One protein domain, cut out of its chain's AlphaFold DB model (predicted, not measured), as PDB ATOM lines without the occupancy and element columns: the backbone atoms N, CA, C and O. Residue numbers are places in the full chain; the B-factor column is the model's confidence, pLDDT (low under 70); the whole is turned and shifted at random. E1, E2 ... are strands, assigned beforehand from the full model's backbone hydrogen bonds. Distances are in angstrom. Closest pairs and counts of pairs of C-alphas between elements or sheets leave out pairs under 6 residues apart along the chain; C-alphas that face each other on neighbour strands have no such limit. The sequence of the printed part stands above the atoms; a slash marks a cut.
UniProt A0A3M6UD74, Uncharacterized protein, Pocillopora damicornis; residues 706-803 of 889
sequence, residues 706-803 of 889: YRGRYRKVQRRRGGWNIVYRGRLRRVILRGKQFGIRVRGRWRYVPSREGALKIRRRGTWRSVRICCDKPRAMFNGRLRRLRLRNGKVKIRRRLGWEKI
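Overview. This is residues 706 to 803 of the 889 residues of an uncharacterized protein of Pocillopora damicornis (UniProt A0A3M6UD74). Two groups of strands make an elongated body: at one end the hairpin E2 and E3 with E1 beside E2, and toward the other end a four-strand sheet, E6 to E9, only just strongly twisted, with the hairpin E4 and E5 next to its edge strand E6. The groups are joined by residues 732 to 755, a long stretch with no named element, which folds back on itself in a short pairing. The printed part has 98 residues, with no named helix and nine named strands, E1 to E9 in order along the chain; the sheet order is E6, E7, E8, E9, antiparallel throughout. The class is all strand, though 42 of the 98 residues are in named strands. The whole is compact, with a radius of gyration of the C-alphas of 13.7 A, and spans 43 by 26 by 26 A.

Arrangement. E1, residues 709 to 712, pairs with no named strand; its closest C-alpha to E2, residues 720 to 724, is that of Lys 712, 5.9 A from Ile 722. E2 and E3, residues 727 to 731, form an antiparallel hairpin, with N 722 and O 729 2.9 A apart. E4, residues 756 to 760, is apart from E3. E4 and E5, residues 763 to 767, form a hairpin with N 758 and O 765 at 2.9 A. E5 comes nearest to E6, residues 775 to 777, at the C-alphas of Val 767 and Ala 776, 4.7 A apart. E6 to E9 form a meander, each strand the antiparallel neighbour of the one before. E7, residues 782 to 787, has staggered pairing: residues 782 to 784 pair with E6, where N 783 and O 776 are 3.0 A apart, and residues 785 to 787 pair with E8, residues 792 to 796, where N 786 and O 793 are 2.9 A apart. E9, residues 799 to 802, is an edge strand beside E8, with N 794 and O 801 at 2.8 A.

Along the chain. E1 begins at C-alpha 709 (2.980, -9.025, 48.012). E2 measures 13.4 A and E3 13.0 A from first to last C-alpha. E4 begins at C-alpha 756 (8.600, -3.916, 39.431) and measures 13.1 A; E5 measures 13.0 A. E7 is the longest strand at 16.1 A, and E8 measures 13.3 A. E9 ends at C-alpha 802 (21.816, 7.314, 38.197).

Size, cuts and confidence. The two C-alphas farthest apart are those of Arg 743 and Arg 797, 43.0 A. The printed part has no cut. The link from E3 to E4 is long, 24 residues, and within it residues 740 to 741 pair with 746 to 747, antiparallel. The mean pLDDT of the printed part is 73.0, and 30 residues are under 70, among them 715 to 718 and 749 to 754.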
ATOM      1  N   TYR A 706       6.033 -10.496  44.465       77.44
ATOM      2  CA  TYR A 706       6.405 -11.925  44.489       77.44
ATOM      3  C   TYR A 706       5.524 -12.687  45.486       77.44
ATOM      4  O   TYR A 706       5.565 -12.347  46.678       77.44
ATOM      5  N   ARG A 707       4.762 -13.681  44.988       75.00
ATOM      6  CA  ARG A 707       3.577 -14.283  45.641       75.00
ATOM      7  C   ARG A 707       2.669 -13.188  46.224       75.00
ATOM      8  O   ARG A 707       2.773 -12.860  47.406       75.00
ATOM      9  N   GLY A 708       1.928 -12.502  45.344       74.94
ATOM     10  CA  GLY A 708       1.039 -11.361  45.647       74.94
ATOM     11  C   GLY A 708       1.721 -10.063  46.127       74.94
ATOM     12  O   GLY A 708       1.490  -8.981  45.587       74.94
ATOM     13  N   ARG A 709       2.604 -10.143  47.129       78.50
ATOM     14  CA  ARG A 709       2.980  -9.025  48.012       78.50
ATOM     15  C   ARG A 709       4.247  -8.271  47.541       78.50
ATOM     16  O   ARG A 709       5.207  -8.853  47.030       78.50
ATOM     17  N   TYR A 710       4.298  -6.943  47.737       79.88
ATOM     18  CA  TYR A 710       5.398  -6.070  47.264       79.88
ATOM     19  C   TYR A 710       6.643  -6.051  48.178       79.88
ATOM     20  O   TYR A 710       6.796  -5.210  49.077       79.88
ATOM     21  N   ARG A 711       7.623  -6.910  47.890       81.56
ATOM     22  CA  ARG A 711       8.838  -7.095  48.702       81.56
ATOM     23  C   ARG A 711       9.896  -6.005  48.447       81.56
ATOM     24  O   ARG A 711      10.084  -5.487  47.343       81.56
ATOM     25  N   LYS A 712      10.589  -5.586  49.516       80.12
ATOM     26  CA  LYS A 712      11.505  -4.420  49.549       80.12
ATOM     27  C   LYS A 712      12.881  -4.788  48.960       80.12
ATOM     28  O   LYS A 712      13.679  -5.424  49.645       80.12
ATOM     29  N   VAL A 713      13.209  -4.332  47.744       76.44
ATOM     30  CA  VAL A 713      14.499  -4.669  47.102       76.44
ATOM     31  C   VAL A 713      15.664  -3.894  47.737       76.44
ATOM     32  O   VAL A 713      15.705  -2.658  47.763       76.44
ATOM     33  N   GLN A 714      16.648  -4.641  48.232       75.75
ATOM     34  CA  GLN A 714      17.883  -4.176  48.860       75.75
ATOM     35  C   GLN A 714      19.119  -4.478  47.992       75.75
ATOM     36  O   GLN A 714      19.038  -5.076  46.919       75.75
ATOM     37  N   ARG A 715      20.299  -4.017  48.435       68.75
ATOM     38  CA  ARG A 715      21.558  -4.109  47.671       68.75
ATOM     39  C   ARG A 715      22.752  -4.512  48.550       68.75
ATOM     40  O   ARG A 715      23.422  -3.629  49.106       68.75
ATOM     41  N   ARG A 716      23.021  -5.821  48.626       67.75
ATOM     42  CA  ARG A 716      24.156  -6.500  49.299       67.75
ATOM     43  C   ARG A 716      25.087  -7.118  48.228       67.75
ATOM     44  O   ARG A 716      24.649  -7.241  47.091       67.75
ATOM     45  N   ARG A 717      26.365  -7.394  48.561       65.50
ATOM     46  CA  ARG A 717      27.408  -8.034  47.704       65.50
ATOM     47  C   ARG A 717      27.233  -7.799  46.179       65.50
ATOM     48  O   ARG A 717      27.002  -8.712  45.405       65.50
ATOM     49  N   GLY A 718      27.252  -6.534  45.740       64.56
ATOM     50  CA  GLY A 718      27.154  -6.148  44.316       64.56
ATOM     51  C   GLY A 718      25.773  -6.269  43.637       64.56
ATOM     52  O   GLY A 718      25.456  -5.412  42.805       64.56
ATOM     53  N   GLY A 719      24.957  -7.260  44.001       70.81
ATOM     54  CA  GLY A 719      23.657  -7.580  43.393       70.81
ATOM     55  C   GLY A 719      22.432  -6.850  43.967       70.81
ATOM     56  O   GLY A 719      22.534  -5.914  44.772       70.81
ATOM     57  N   TRP A 720      21.253  -7.297  43.527       78.56
ATOM     58  CA  TRP A 720      19.942  -6.982  44.108       78.56
ATOM     59  C   TRP A 720      19.454  -8.170  44.943       78.56
ATOM     60  O   TRP A 720      19.819  -9.306  44.660       78.56
ATOM     61  N   ASN A 721      18.698  -7.910  46.011       80.69
ATOM     62  CA  ASN A 721      18.181  -8.949  46.910       80.69
ATOM     63  C   ASN A 721      16.803  -8.534  47.452       80.69
ATOM     64  O   ASN A 721      16.600  -7.339  47.680       80.69
ATOM     65  N   ILE A 722      15.905  -9.476  47.732       81.94
ATOM     66  CA  ILE A 722      14.676  -9.259  48.522       81.94
ATOM     67  C   ILE A 722      14.755 -10.003  49.862       81.94
ATOM     68  O   ILE A 722      15.658 -10.808  50.069       81.94
ATOM     69  N   VAL A 723      13.831  -9.704  50.779       77.75
ATOM     70  CA  VAL A 723      13.648 -10.439  52.044       77.75
ATOM     71  C   VAL A 723      12.427 -11.351  51.896       77.75
ATOM     72  O   VAL A 723      11.372 -10.874  51.463       77.75
ATOM     73  N   TYR A 724      12.580 -12.635  52.224       72.81
ATOM     74  CA  TYR A 724      11.556 -13.680  52.095       72.81
ATOM     75  C   TYR A 724      11.796 -14.779  53.145       72.81
ATOM     76  O   TYR A 724      12.928 -15.257  53.213       72.81
ATOM     77  N   ARG A 725      10.767 -15.142  53.940       73.19
ATOM     78  CA  ARG A 725      10.849 -16.002  55.151       73.19
ATOM     79  C   ARG A 725      12.149 -15.739  55.942       73.19
ATOM     80  O   ARG A 725      13.082 -16.533  55.906       73.19
ATOM     81  N   GLY A 726      12.273 -14.522  56.496       73.31
ATOM     82  CA  GLY A 726      13.463 -13.988  57.195       73.31
ATOM     83  C   GLY A 726      14.713 -13.736  56.325       73.31
ATOM     84  O   GLY A 726      15.304 -12.650  56.351       73.31
ATOM     85  N   ARG A 727      15.104 -14.723  55.514       76.38
ATOM     86  CA  ARG A 727      16.371 -14.809  54.776       76.38
ATOM     87  C   ARG A 727      16.411 -13.846  53.561       76.38
ATOM     88  O   ARG A 727      15.398 -13.342  53.064       76.38
ATOM     89  N   LEU A 728      17.621 -13.530  53.082       77.44
ATOM     90  CA  LEU A 728      17.860 -12.618  51.945       77.44
ATOM     91  C   LEU A 728      18.077 -13.406  50.646       77.44
ATOM     92  O   LEU A 728      19.097 -14.070  50.497       77.44
ATOM     93  N   ARG A 729      17.163 -13.274  49.679       81.06
ATOM     94  CA  ARG A 729      17.188 -14.009  48.400       81.06
ATOM     95  C   ARG A 729      17.708 -13.122  47.254       81.06
ATOM     96  O   ARG A 729      17.333 -11.947  47.162       81.06
ATOM     97  N   ARG A 730      18.609 -13.648  46.409       81.56
ATOM     98  CA  ARG A 730      19.288 -12.924  45.304       81.56
ATOM     99  C   ARG A 730      18.327 -12.721  44.129       81.56
ATOM    100  O   ARG A 730      17.596 -13.639  43.789       81.56
ATOM    101  N   VAL A 731      18.359 -11.540  43.504       76.06
ATOM    102  CA  VAL A 731      17.505 -11.186  42.351       76.06
ATOM    103  C   VAL A 731      18.350 -10.828  41.127       76.06
ATOM    104  O   VAL A 731      19.249  -9.979  41.211       76.06
ATOM    105  N   ILE A 732      18.025 -11.445  39.991       75.75
ATOM    106  CA  ILE A 732      18.605 -11.223  38.658       75.75
ATOM    107  C   ILE A 732      17.477 -10.810  37.683       75.75
ATOM    108  O   ILE A 732      16.299 -10.846  38.023       75.75
ATOM    109  N   LEU A 733      17.844 -10.310  36.504       68.81
ATOM    110  CA  LEU A 733      16.950 -10.093  35.362       68.81
ATOM    111  C   LEU A 733      17.495 -10.967  34.219       68.81
ATOM    112  O   LEU A 733      18.632 -10.724  33.804       68.81
ATOM    113  N   ARG A 734      16.719 -11.959  33.770       65.50
ATOM    114  CA  ARG A 734      16.972 -12.829  32.602       65.50
ATOM    115  C   ARG A 734      15.813 -12.582  31.623       65.50
ATOM    116  O   ARG A 734      14.669 -12.560  32.063       65.50
ATOM    117  N   GLY A 735      16.099 -12.308  30.349       66.31
ATOM    118  CA  GLY A 735      15.075 -12.025  29.326       66.31
ATOM    119  C   GLY A 735      13.963 -11.051  29.766       66.31
ATOM    120  O   GLY A 735      14.231  -9.976  30.322       66.31
ATOM    121  N   LYS A 736      12.710 -11.470  29.540       65.12
ATOM    122  CA  LYS A 736      11.459 -10.796  29.937       65.12
ATOM    123  C   LYS A 736      11.060 -11.056  31.418       65.12
ATOM    124  O   LYS A 736       9.928 -10.752  31.792       65.12
ATOM    125  N   GLN A 737      11.942 -11.577  32.287       73.69
ATOM    126  CA  GLN A 737      11.596 -12.058  33.642       73.69
ATOM    127  C   GLN A 737      12.586 -11.640  34.764       73.69
ATOM    128  O   GLN A 737      13.757 -11.307  34.540       73.69
ATOM    129  N   PHE A 738      12.131 -11.679  36.025       71.75
ATOM    130  CA  PHE A 738      12.955 -11.456  37.226       71.75
ATOM    131  C   PHE A 738      13.183 -12.755  38.014       71.75
ATOM    132  O   PHE A 738      12.349 -13.137  38.825       71.75
ATOM    133  N   GLY A 739      14.340 -13.396  37.829       77.19
ATOM    134  CA  GLY A 739      14.730 -14.586  38.597       77.19
ATOM    135  C   GLY A 739      15.095 -14.275  40.054       77.19
ATOM    136  O   GLY A 739      15.865 -13.344  40.331       77.19
ATOM    137  N   ILE A 740      14.578 -15.079  40.984       76.12
ATOM    138  CA  ILE A 740      14.816 -15.021  42.431       76.12
ATOM    139  C   ILE A 740      15.297 -16.405  42.905       76.12
ATOM    140  O   ILE A 740      14.574 -17.385  42.767       76.12
ATOM    141  N   ARG A 741      16.499 -16.504  43.495       77.94
ATOM    142  CA  ARG A 741      17.023 -17.795  44.002       77.94
ATOM    143  C   ARG A 741      16.387 -18.150  45.355       77.94
ATOM    144  O   ARG A 741      16.578 -17.394  46.316       77.94
ATOM    145  N   VAL A 742      15.654 -19.263  45.445       71.19
ATOM    146  CA  VAL A 742      14.888 -19.733  46.626       71.19
ATOM    147  C   VAL A 742      15.011 -21.262  46.710       71.19
ATOM    148  O   VAL A 742      14.792 -21.888  45.688       71.19
ATOM    149  N   ARG A 743      15.354 -21.837  47.885       71.56
ATOM    150  CA  ARG A 743      15.674 -23.282  48.074       71.56
ATOM    151  C   ARG A 743      16.512 -23.840  46.896       71.56
ATOM    152  O   ARG A 743      16.005 -24.588  46.079       71.56
ATOM    153  N   GLY A 744      17.754 -23.363  46.734       71.56
ATOM    154  CA  GLY A 744      18.636 -23.739  45.610       71.56
ATOM    155  C   GLY A 744      18.215 -23.189  44.234       71.56
ATOM    156  O   GLY A 744      18.954 -22.394  43.643       71.56
ATOM    157  N   ARG A 745      17.024 -23.564  43.761       76.19
ATOM    158  CA  ARG A 745      16.459 -23.340  42.422       76.19
ATOM    159  C   ARG A 745      16.141 -21.849  42.134       76.19
ATOM    160  O   ARG A 745      16.119 -20.987  43.029       76.19
ATOM    161  N   TRP A 746      15.937 -21.499  40.859       76.94
ATOM    162  CA  TRP A 746      15.575 -20.140  40.408       76.94
ATOM    163  C   TRP A 746      14.076 -20.040  40.112       76.94
ATOM    164  O   TRP A 746      13.630 -20.493  39.069       76.94
ATOM    165  N   ARG A 747      13.305 -19.362  40.972       76.50
ATOM    166  CA  ARG A 747      11.895 -19.047  40.680       76.50
ATOM    167  C   ARG A 747      11.797 -17.700  39.967       76.50
ATOM    168  O   ARG A 747      12.327 -16.694  40.457       76.50
ATOM    169  N   TYR A 748      11.157 -17.670  38.805       76.25
ATOM    170  CA  TYR A 748      11.025 -16.470  37.980       76.25
ATOM    171  C   TYR A 748       9.734 -15.703  38.275       76.25
ATOM    172  O   TYR A 748       8.766 -16.239  38.802       76.25
ATOM    173  N   VAL A 749       9.740 -14.403  37.973       67.81
ATOM    174  CA  VAL A 749       8.550 -13.546  38.021       67.81
ATOM    175  C   VAL A 749       8.369 -12.905  36.647       67.81
ATOM    176  O   VAL A 749       9.301 -12.211  36.204       67.81
ATOM    177  N   PRO A 750       7.214 -13.079  35.978       61.28
ATOM    178  CA  PRO A 750       6.943 -12.431  34.702       61.28
ATOM    179  C   PRO A 750       6.955 -10.906  34.865       61.28
ATOM    180  O   PRO A 750       6.523 -10.358  35.881       61.28
ATOM    181  N   SER A 751       7.476 -10.186  33.869       59.81
ATOM    182  CA  SER A 751       7.609  -8.722  33.944       59.81
ATOM    183  C   SER A 751       6.367  -7.933  33.493       59.81
ATOM    184  O   SER A 751       6.509  -6.772  33.088       59.81
ATOM    185  N   ARG A 752       5.167  -8.538  33.627       64.56
ATOM    186  CA  ARG A 752       3.844  -7.887  33.480       64.56
ATOM    187  C   ARG A 752       3.809  -6.562  34.269       64.56
ATOM    188  O   ARG A 752       4.578  -6.368  35.225       64.56
ATOM    189  N   GLU A 753       2.974  -5.601  33.859       62.50
ATOM    190  CA  GLU A 753       3.031  -4.263  34.464       62.50
ATOM    191  C   GLU A 753       2.818  -4.299  35.992       62.50
ATOM    192  O   GLU A 753       2.098  -5.107  36.563       62.50
ATOM    193  N   GLY A 754       3.536  -3.425  36.699       66.88
ATOM    194  CA  GLY A 754       3.450  -3.296  38.146       66.88
ATOM    195  C   GLY A 754       4.379  -4.248  38.891       66.88
ATOM    196  O   GLY A 754       4.838  -3.861  39.968       66.88
ATOM    197  N   ALA A 755       4.770  -5.391  38.304       74.81
ATOM    198  CA  ALA A 755       5.662  -6.377  38.924       74.81
ATOM    199  C   ALA A 755       6.917  -5.734  39.544       74.81
ATOM    200  O   ALA A 755       7.284  -6.046  40.678       74.81
ATOM    201  N   LEU A 756       7.527  -4.746  38.873       77.56
ATOM    202  CA  LEU A 756       8.600  -3.916  39.431       77.56
ATOM    203  C   LEU A 756       8.169  -2.443  39.591       77.56
ATOM    204  O   LEU A 756       8.008  -1.717  38.611       77.56
ATOM    205  N   LYS A 757       8.104  -1.938  40.834       82.81
ATOM    206  CA  LYS A 757       7.844  -0.513  41.143       82.81
ATOM    207  C   LYS A 757       9.125   0.202  41.612       82.81
ATOM    208  O   LYS A 757       9.778  -0.195  42.580       82.81
ATOM    209  N   ILE A 758       9.500   1.308  40.953       77.31
ATOM    210  CA  ILE A 758      10.716   2.107  41.239       77.31
ATOM    211  C   ILE A 758      10.355   3.470  41.846       77.31
ATOM    212  O   ILE A 758       9.543   4.219  41.303       77.31
ATOM    213  N   ARG A 759      11.007   3.859  42.953       74.00
ATOM    214  CA  ARG A 759      10.694   5.114  43.659       74.00
ATOM    215  C   ARG A 759      11.460   6.310  43.091       74.00
ATOM    216  O   ARG A 759      12.691   6.383  43.183       74.00
ATOM    217  N   ARG A 760      10.753   7.325  42.579       65.75
ATOM    218  CA  ARG A 760      11.364   8.568  42.068       65.75
ATOM    219  C   ARG A 760      10.596   9.805  42.524       65.75
ATOM    220  O   ARG A 760       9.386   9.868  42.445       65.75
ATOM    221  N   ARG A 761      11.333  10.838  42.958       61.84
ATOM    222  CA  ARG A 761      10.842  12.136  43.497       61.84
ATOM    223  C   ARG A 761       9.997  12.082  44.783       61.84
ATOM    224  O   ARG A 761      10.125  13.040  45.549       61.84
ATOM    225  N   GLY A 762       9.241  11.015  45.023       60.75
ATOM    226  CA  GLY A 762       8.413  10.762  46.208       60.75
ATOM    227  C   GLY A 762       7.506   9.551  45.975       60.75
ATOM    228  O   GLY A 762       7.522   8.615  46.770       60.75
ATOM    229  N   THR A 763       6.851   9.543  44.817       73.00
ATOM    230  CA  THR A 763       6.007   8.480  44.262       73.00
ATOM    231  C   THR A 763       6.788   7.220  43.876       73.00
ATOM    232  O   THR A 763       7.983   7.271  43.548       73.00
ATOM    233  N   TRP A 764       6.088   6.087  43.894       76.94
ATOM    234  CA  TRP A 764       6.429   4.901  43.109       76.94
ATOM    235  C   TRP A 764       5.984   5.103  41.653       76.94
ATOM    236  O   TRP A 764       5.138   5.953  41.378       76.94
ATOM    237  N   ARG A 765       6.591   4.373  40.718       79.50
ATOM    238  CA  ARG A 765       6.137   4.237  39.327       79.50
ATOM    239  C   ARG A 765       6.418   2.811  38.866       79.50
ATOM    240  O   ARG A 765       7.504   2.301  39.165       79.50
ATOM    241  N   SER A 766       5.457   2.207  38.178       81.44
ATOM    242  CA  SER A 766       5.595   0.906  37.523       81.44
ATOM    243  C   SER A 766       6.699   0.933  36.461       81.44
ATOM    244  O   SER A 766       7.119   1.997  35.984       81.44
ATOM    245  N   VAL A 767       7.212  -0.250  36.142       75.12
ATOM    246  CA  VAL A 767       8.175  -0.493  35.072       75.12
ATOM    247  C   VAL A 767       7.528  -1.483  34.112       75.12
ATOM    248  O   VAL A 767       7.278  -2.611  34.517       75.12
ATOM    249  N   ARG A 768       7.302  -1.066  32.863       73.88
ATOM    250  CA  ARG A 768       6.967  -1.961  31.743       73.88
ATOM    251  C   ARG A 768       8.277  -2.441  31.103       73.88
ATOM    252  O   ARG A 768       9.220  -1.643  30.987       73.88
ATOM    253  N   ILE A 769       8.379  -3.693  30.667       69.75
ATOM    254  CA  ILE A 769       9.406  -4.085  29.685       69.75
ATOM    255  C   ILE A 769       8.843  -3.810  28.283       69.75
ATOM    256  O   ILE A 769       7.641  -3.851  28.078       69.75
ATOM    257  N   CYS A 770       9.689  -3.350  27.358       65.56
ATOM    258  CA  CYS A 770       9.268  -2.954  26.010       65.56
ATOM    259  C   CYS A 770      10.502  -2.943  25.097       65.56
ATOM    260  O   CYS A 770      11.410  -2.105  25.276       65.56
ATOM    261  N   CYS A 771      10.540  -3.922  24.187       64.31
ATOM    262  CA  CYS A 771      11.728  -4.431  23.493       64.31
ATOM    263  C   CYS A 771      12.867  -4.708  24.502       64.31
ATOM    264  O   CYS A 771      13.871  -4.002  24.485       64.31
ATOM    265  N   ASP A 772      12.673  -5.619  25.473       65.88
ATOM    266  CA  ASP A 772      13.679  -6.187  26.434       65.88
ATOM    267  C   ASP A 772      14.441  -5.179  27.307       65.88
ATOM    268  O   ASP A 772      15.439  -5.455  27.980       65.88
ATOM    269  N   LYS A 773      14.006  -3.926  27.253       71.38
ATOM    270  CA  LYS A 773      14.764  -2.773  27.719       71.38
ATOM    271  C   LYS A 773      13.836  -2.050  28.693       71.38
ATOM    272  O   LYS A 773      13.069  -1.204  28.236       71.38
ATOM    273  N   PRO A 774      13.877  -2.350  30.013       74.00
ATOM    274  CA  PRO A 774      12.875  -1.890  30.978       74.00
ATOM    275  C   PRO A 774      12.670  -0.378  30.891       74.00
ATOM    276  O   PRO A 774      13.640   0.384  30.823       74.00
ATOM    277  N   ARG A 775      11.420   0.078  30.891       79.12
ATOM    278  CA  ARG A 775      11.030   1.483  30.733       79.12
ATOM    279  C   ARG A 775      10.116   1.894  31.886       79.12
ATOM    280  O   ARG A 775       9.407   1.078  32.450       79.12
ATOM    281  N   ALA A 776      10.137   3.171  32.254       78.88
ATOM    282  CA  ALA A 776       9.166   3.711  33.208       78.88
ATOM    283  C   ALA A 776       8.801   5.159  32.882       78.88
ATOM    284  O   ALA A 776       9.653   5.942  32.431       78.88
ATOM    285  N   MET A 777       7.542   5.509  33.141       74.88
ATOM    286  CA  MET A 777       7.005   6.852  32.952       74.88
ATOM    287  C   MET A 777       7.599   7.837  33.961       74.88
ATOM    288  O   MET A 777       7.535   7.654  35.178       74.88
ATOM    289  N   PHE A 778       8.209   8.917  33.459       69.00
ATOM    290  CA  PHE A 778       8.825   9.932  34.310       69.00
ATOM    291  C   PHE A 778       8.731  11.350  33.734       69.00
ATOM    292  O   PHE A 778       9.582  11.757  32.923       69.00
ATOM    293  N   ASN A 779       7.804  12.131  34.298       68.75
ATOM    294  CA  ASN A 779       7.379  13.448  33.818       68.75
ATOM    295  C   ASN A 779       6.789  13.332  32.395       68.75
ATOM    296  O   ASN A 779       7.483  13.710  31.449       68.75
ATOM    297  N   GLY A 780       5.599  12.725  32.271       70.81
ATOM    298  CA  GLY A 780       4.842  12.588  31.013       70.81
ATOM    299  C   GLY A 780       5.612  11.977  29.839       70.81
ATOM    300  O   GLY A 780       5.379  12.351  28.704       70.81
ATOM    301  N   ARG A 781       6.649  11.162  30.100       74.88
ATOM    302  CA  ARG A 781       7.513  10.568  29.060       74.88
ATOM    303  C   ARG A 781       8.107   9.251  29.532       74.88
ATOM    304  O   ARG A 781       8.764   9.219  30.587       74.88
ATOM    305  N   LEU A 782       7.965   8.219  28.709       78.69
ATOM    306  CA  LEU A 782       8.550   6.895  28.893       78.69
ATOM    307  C   LEU A 782      10.084   6.969  28.784       78.69
ATOM    308  O   LEU A 782      10.638   7.708  27.964       78.69
ATOM    309  N   ARG A 783      10.828   6.274  29.659       80.69
ATOM    310  CA  ARG A 783      12.308   6.316  29.647       80.69
ATOM    311  C   ARG A 783      12.935   4.957  29.918       80.69
ATOM    312  O   ARG A 783      12.764   4.418  31.009       80.69
ATOM    313  N   ARG A 784      13.783   4.497  28.988       83.44
ATOM    314  CA  ARG A 784      14.636   3.309  29.164       83.44
ATOM    315  C   ARG A 784      15.492   3.423  30.443       83.44
ATOM    316  O   ARG A 784      16.158   4.441  30.693       83.44
ATOM    317  N   LEU A 785      15.466   2.362  31.239       76.88
ATOM    318  CA  LEU A 785      16.217   2.106  32.465       76.88
ATOM    319  C   LEU A 785      17.447   1.236  32.158       76.88
ATOM    320  O   LEU A 785      17.592   0.681  31.074       76.88
ATOM    321  N   ARG A 786      18.368   1.123  33.120       77.88
ATOM    322  CA  ARG A 786      19.397   0.073  33.122       77.88
ATOM    323  C   ARG A 786      19.664  -0.377  34.551       77.88
ATOM    324  O   ARG A 786      20.119   0.429  35.372       77.88
ATOM    325  N   LEU A 787      19.395  -1.653  34.814       71.44
ATOM    326  CA  LEU A 787      19.574  -2.343  36.089       71.44
ATOM    327  C   LEU A 787      20.826  -3.234  35.991       71.44
ATOM    328  O   LEU A 787      20.731  -4.386  35.606       71.44
ATOM    329  N   ARG A 788      22.028  -2.712  36.284       66.62
ATOM    330  CA  ARG A 788      23.258  -3.546  36.330       66.62
ATOM    331  C   ARG A 788      24.124  -3.233  37.555       66.62
ATOM    332  O   ARG A 788      24.250  -2.068  37.957       66.62
ATOM    333  N   ASN A 789      24.709  -4.280  38.145       65.12
ATOM    334  CA  ASN A 789      25.580  -4.253  39.330       65.12
ATOM    335  C   ASN A 789      24.952  -3.483  40.524       65.12
ATOM    336  O   ASN A 789      25.585  -2.570  41.073       65.12
ATOM    337  N   GLY A 790      23.684  -3.750  40.866       59.41
ATOM    338  CA  GLY A 790      23.008  -3.136  42.020       59.41
ATOM    339  C   GLY A 790      22.808  -1.613  41.906       59.41
ATOM    340  O   GLY A 790      22.987  -0.875  42.882       59.41
ATOM    341  N   LYS A 791      22.578  -1.093  40.689       68.88
ATOM    342  CA  LYS A 791      22.480   0.351  40.398       68.88
ATOM    343  C   LYS A 791      21.401   0.627  39.340       68.88
ATOM    344  O   LYS A 791      21.584   0.248  38.187       68.88
ATOM    345  N   VAL A 792      20.359   1.391  39.686       71.50
ATOM    346  CA  VAL A 792      19.377   1.903  38.708       71.50
ATOM    347  C   VAL A 792      19.908   3.155  37.992       71.50
ATOM    348  O   VAL A 792      20.333   4.131  38.629       71.50
ATOM    349  N   LYS A 793      19.864   3.153  36.655       81.06
ATOM    350  CA  LYS A 793      20.138   4.311  35.780       81.06
ATOM    351  C   LYS A 793      18.928   4.592  34.880       81.06
ATOM    352  O   LYS A 793      18.225   3.663  34.516       81.06
ATOM    353  N   ILE A 794      18.731   5.850  34.481       81.88
ATOM    354  CA  ILE A 794      17.694   6.312  33.539       81.88
ATOM    355  C   ILE A 794      18.369   7.013  32.350       81.88
ATOM    356  O   ILE A 794      19.278   7.827  32.555       81.88
ATOM    357  N   ARG A 795      17.916   6.744  31.118       78.56
ATOM    358  CA  ARG A 795      18.365   7.439  29.897       78.56
ATOM    359  C   ARG A 795      17.773   8.859  29.832       78.56
ATOM    360  O   ARG A 795      16.594   9.088  30.107       78.56
ATOM    361  N   ARG A 796      18.603   9.848  29.496       73.75
ATOM    362  CA  ARG A 796      18.236  11.262  29.276       73.75
ATOM    363  C   ARG A 796      18.869  11.776  27.979       73.75
ATOM    364  O   ARG A 796      19.817  11.167  27.492       73.75
ATOM    365  N   ARG A 797      18.437  12.955  27.496       69.69
ATOM    366  CA  ARG A 797      18.992  13.671  26.315       69.69
ATOM    367  C   ARG A 797      20.532  13.847  26.310       69.69
ATOM    368  O   ARG A 797      21.092  14.216  25.290       69.69
ATOM    369  N   LEU A 798      21.227  13.620  27.433       64.50
ATOM    370  CA  LEU A 798      22.693  13.713  27.564       64.50
ATOM    371  C   LEU A 798      23.357  12.407  28.064       64.50
ATOM    372  O   LEU A 798      24.493  12.442  28.542       64.50
ATOM    373  N   GLY A 799      22.662  11.267  27.974       78.38
ATOM    374  CA  GLY A 799      23.150   9.942  28.374       78.38
ATOM    375  C   GLY A 799      22.520   9.388  29.660       78.38
ATOM    376  O   GLY A 799      21.477   9.852  30.122       78.38
ATOM    377  N   TRP A 800      23.154   8.359  30.227       74.94
ATOM    378  CA  TRP A 800      22.679   7.632  31.410       74.94
ATOM    379  C   TRP A 800      22.969   8.371  32.727       74.94
ATOM    380  O   TRP A 800      24.128   8.557  33.102       74.94
ATOM    381  N   GLU A 801      21.930   8.707  33.494       72.94
ATOM    382  CA  GLU A 801      22.053   9.234  34.860       72.94
ATOM    383  C   GLU A 801      21.578   8.210  35.904       72.94
ATOM    384  O   GLU A 801      20.519   7.607  35.754       72.94
ATOM    385  N   LYS A 802      22.316   8.045  37.012       70.50
ATOM    386  CA  LYS A 802      21.816   7.314  38.197       70.50
ATOM    387  C   LYS A 802      20.618   8.052  38.797       70.50
ATOM    388  O   LYS A 802      20.661   9.282  38.867       70.50
ATOM    389  N   ILE A 803      19.609   7.333  39.302       59.50
ATOM    390  CA  ILE A 803      18.465   7.970  39.979       59.50
ATOM    391  C   ILE A 803      18.970   8.787  41.189       59.50
ATOM    392  O   ILE A 803      19.596   8.237  42.097       59.50
TER     393      ILE A 803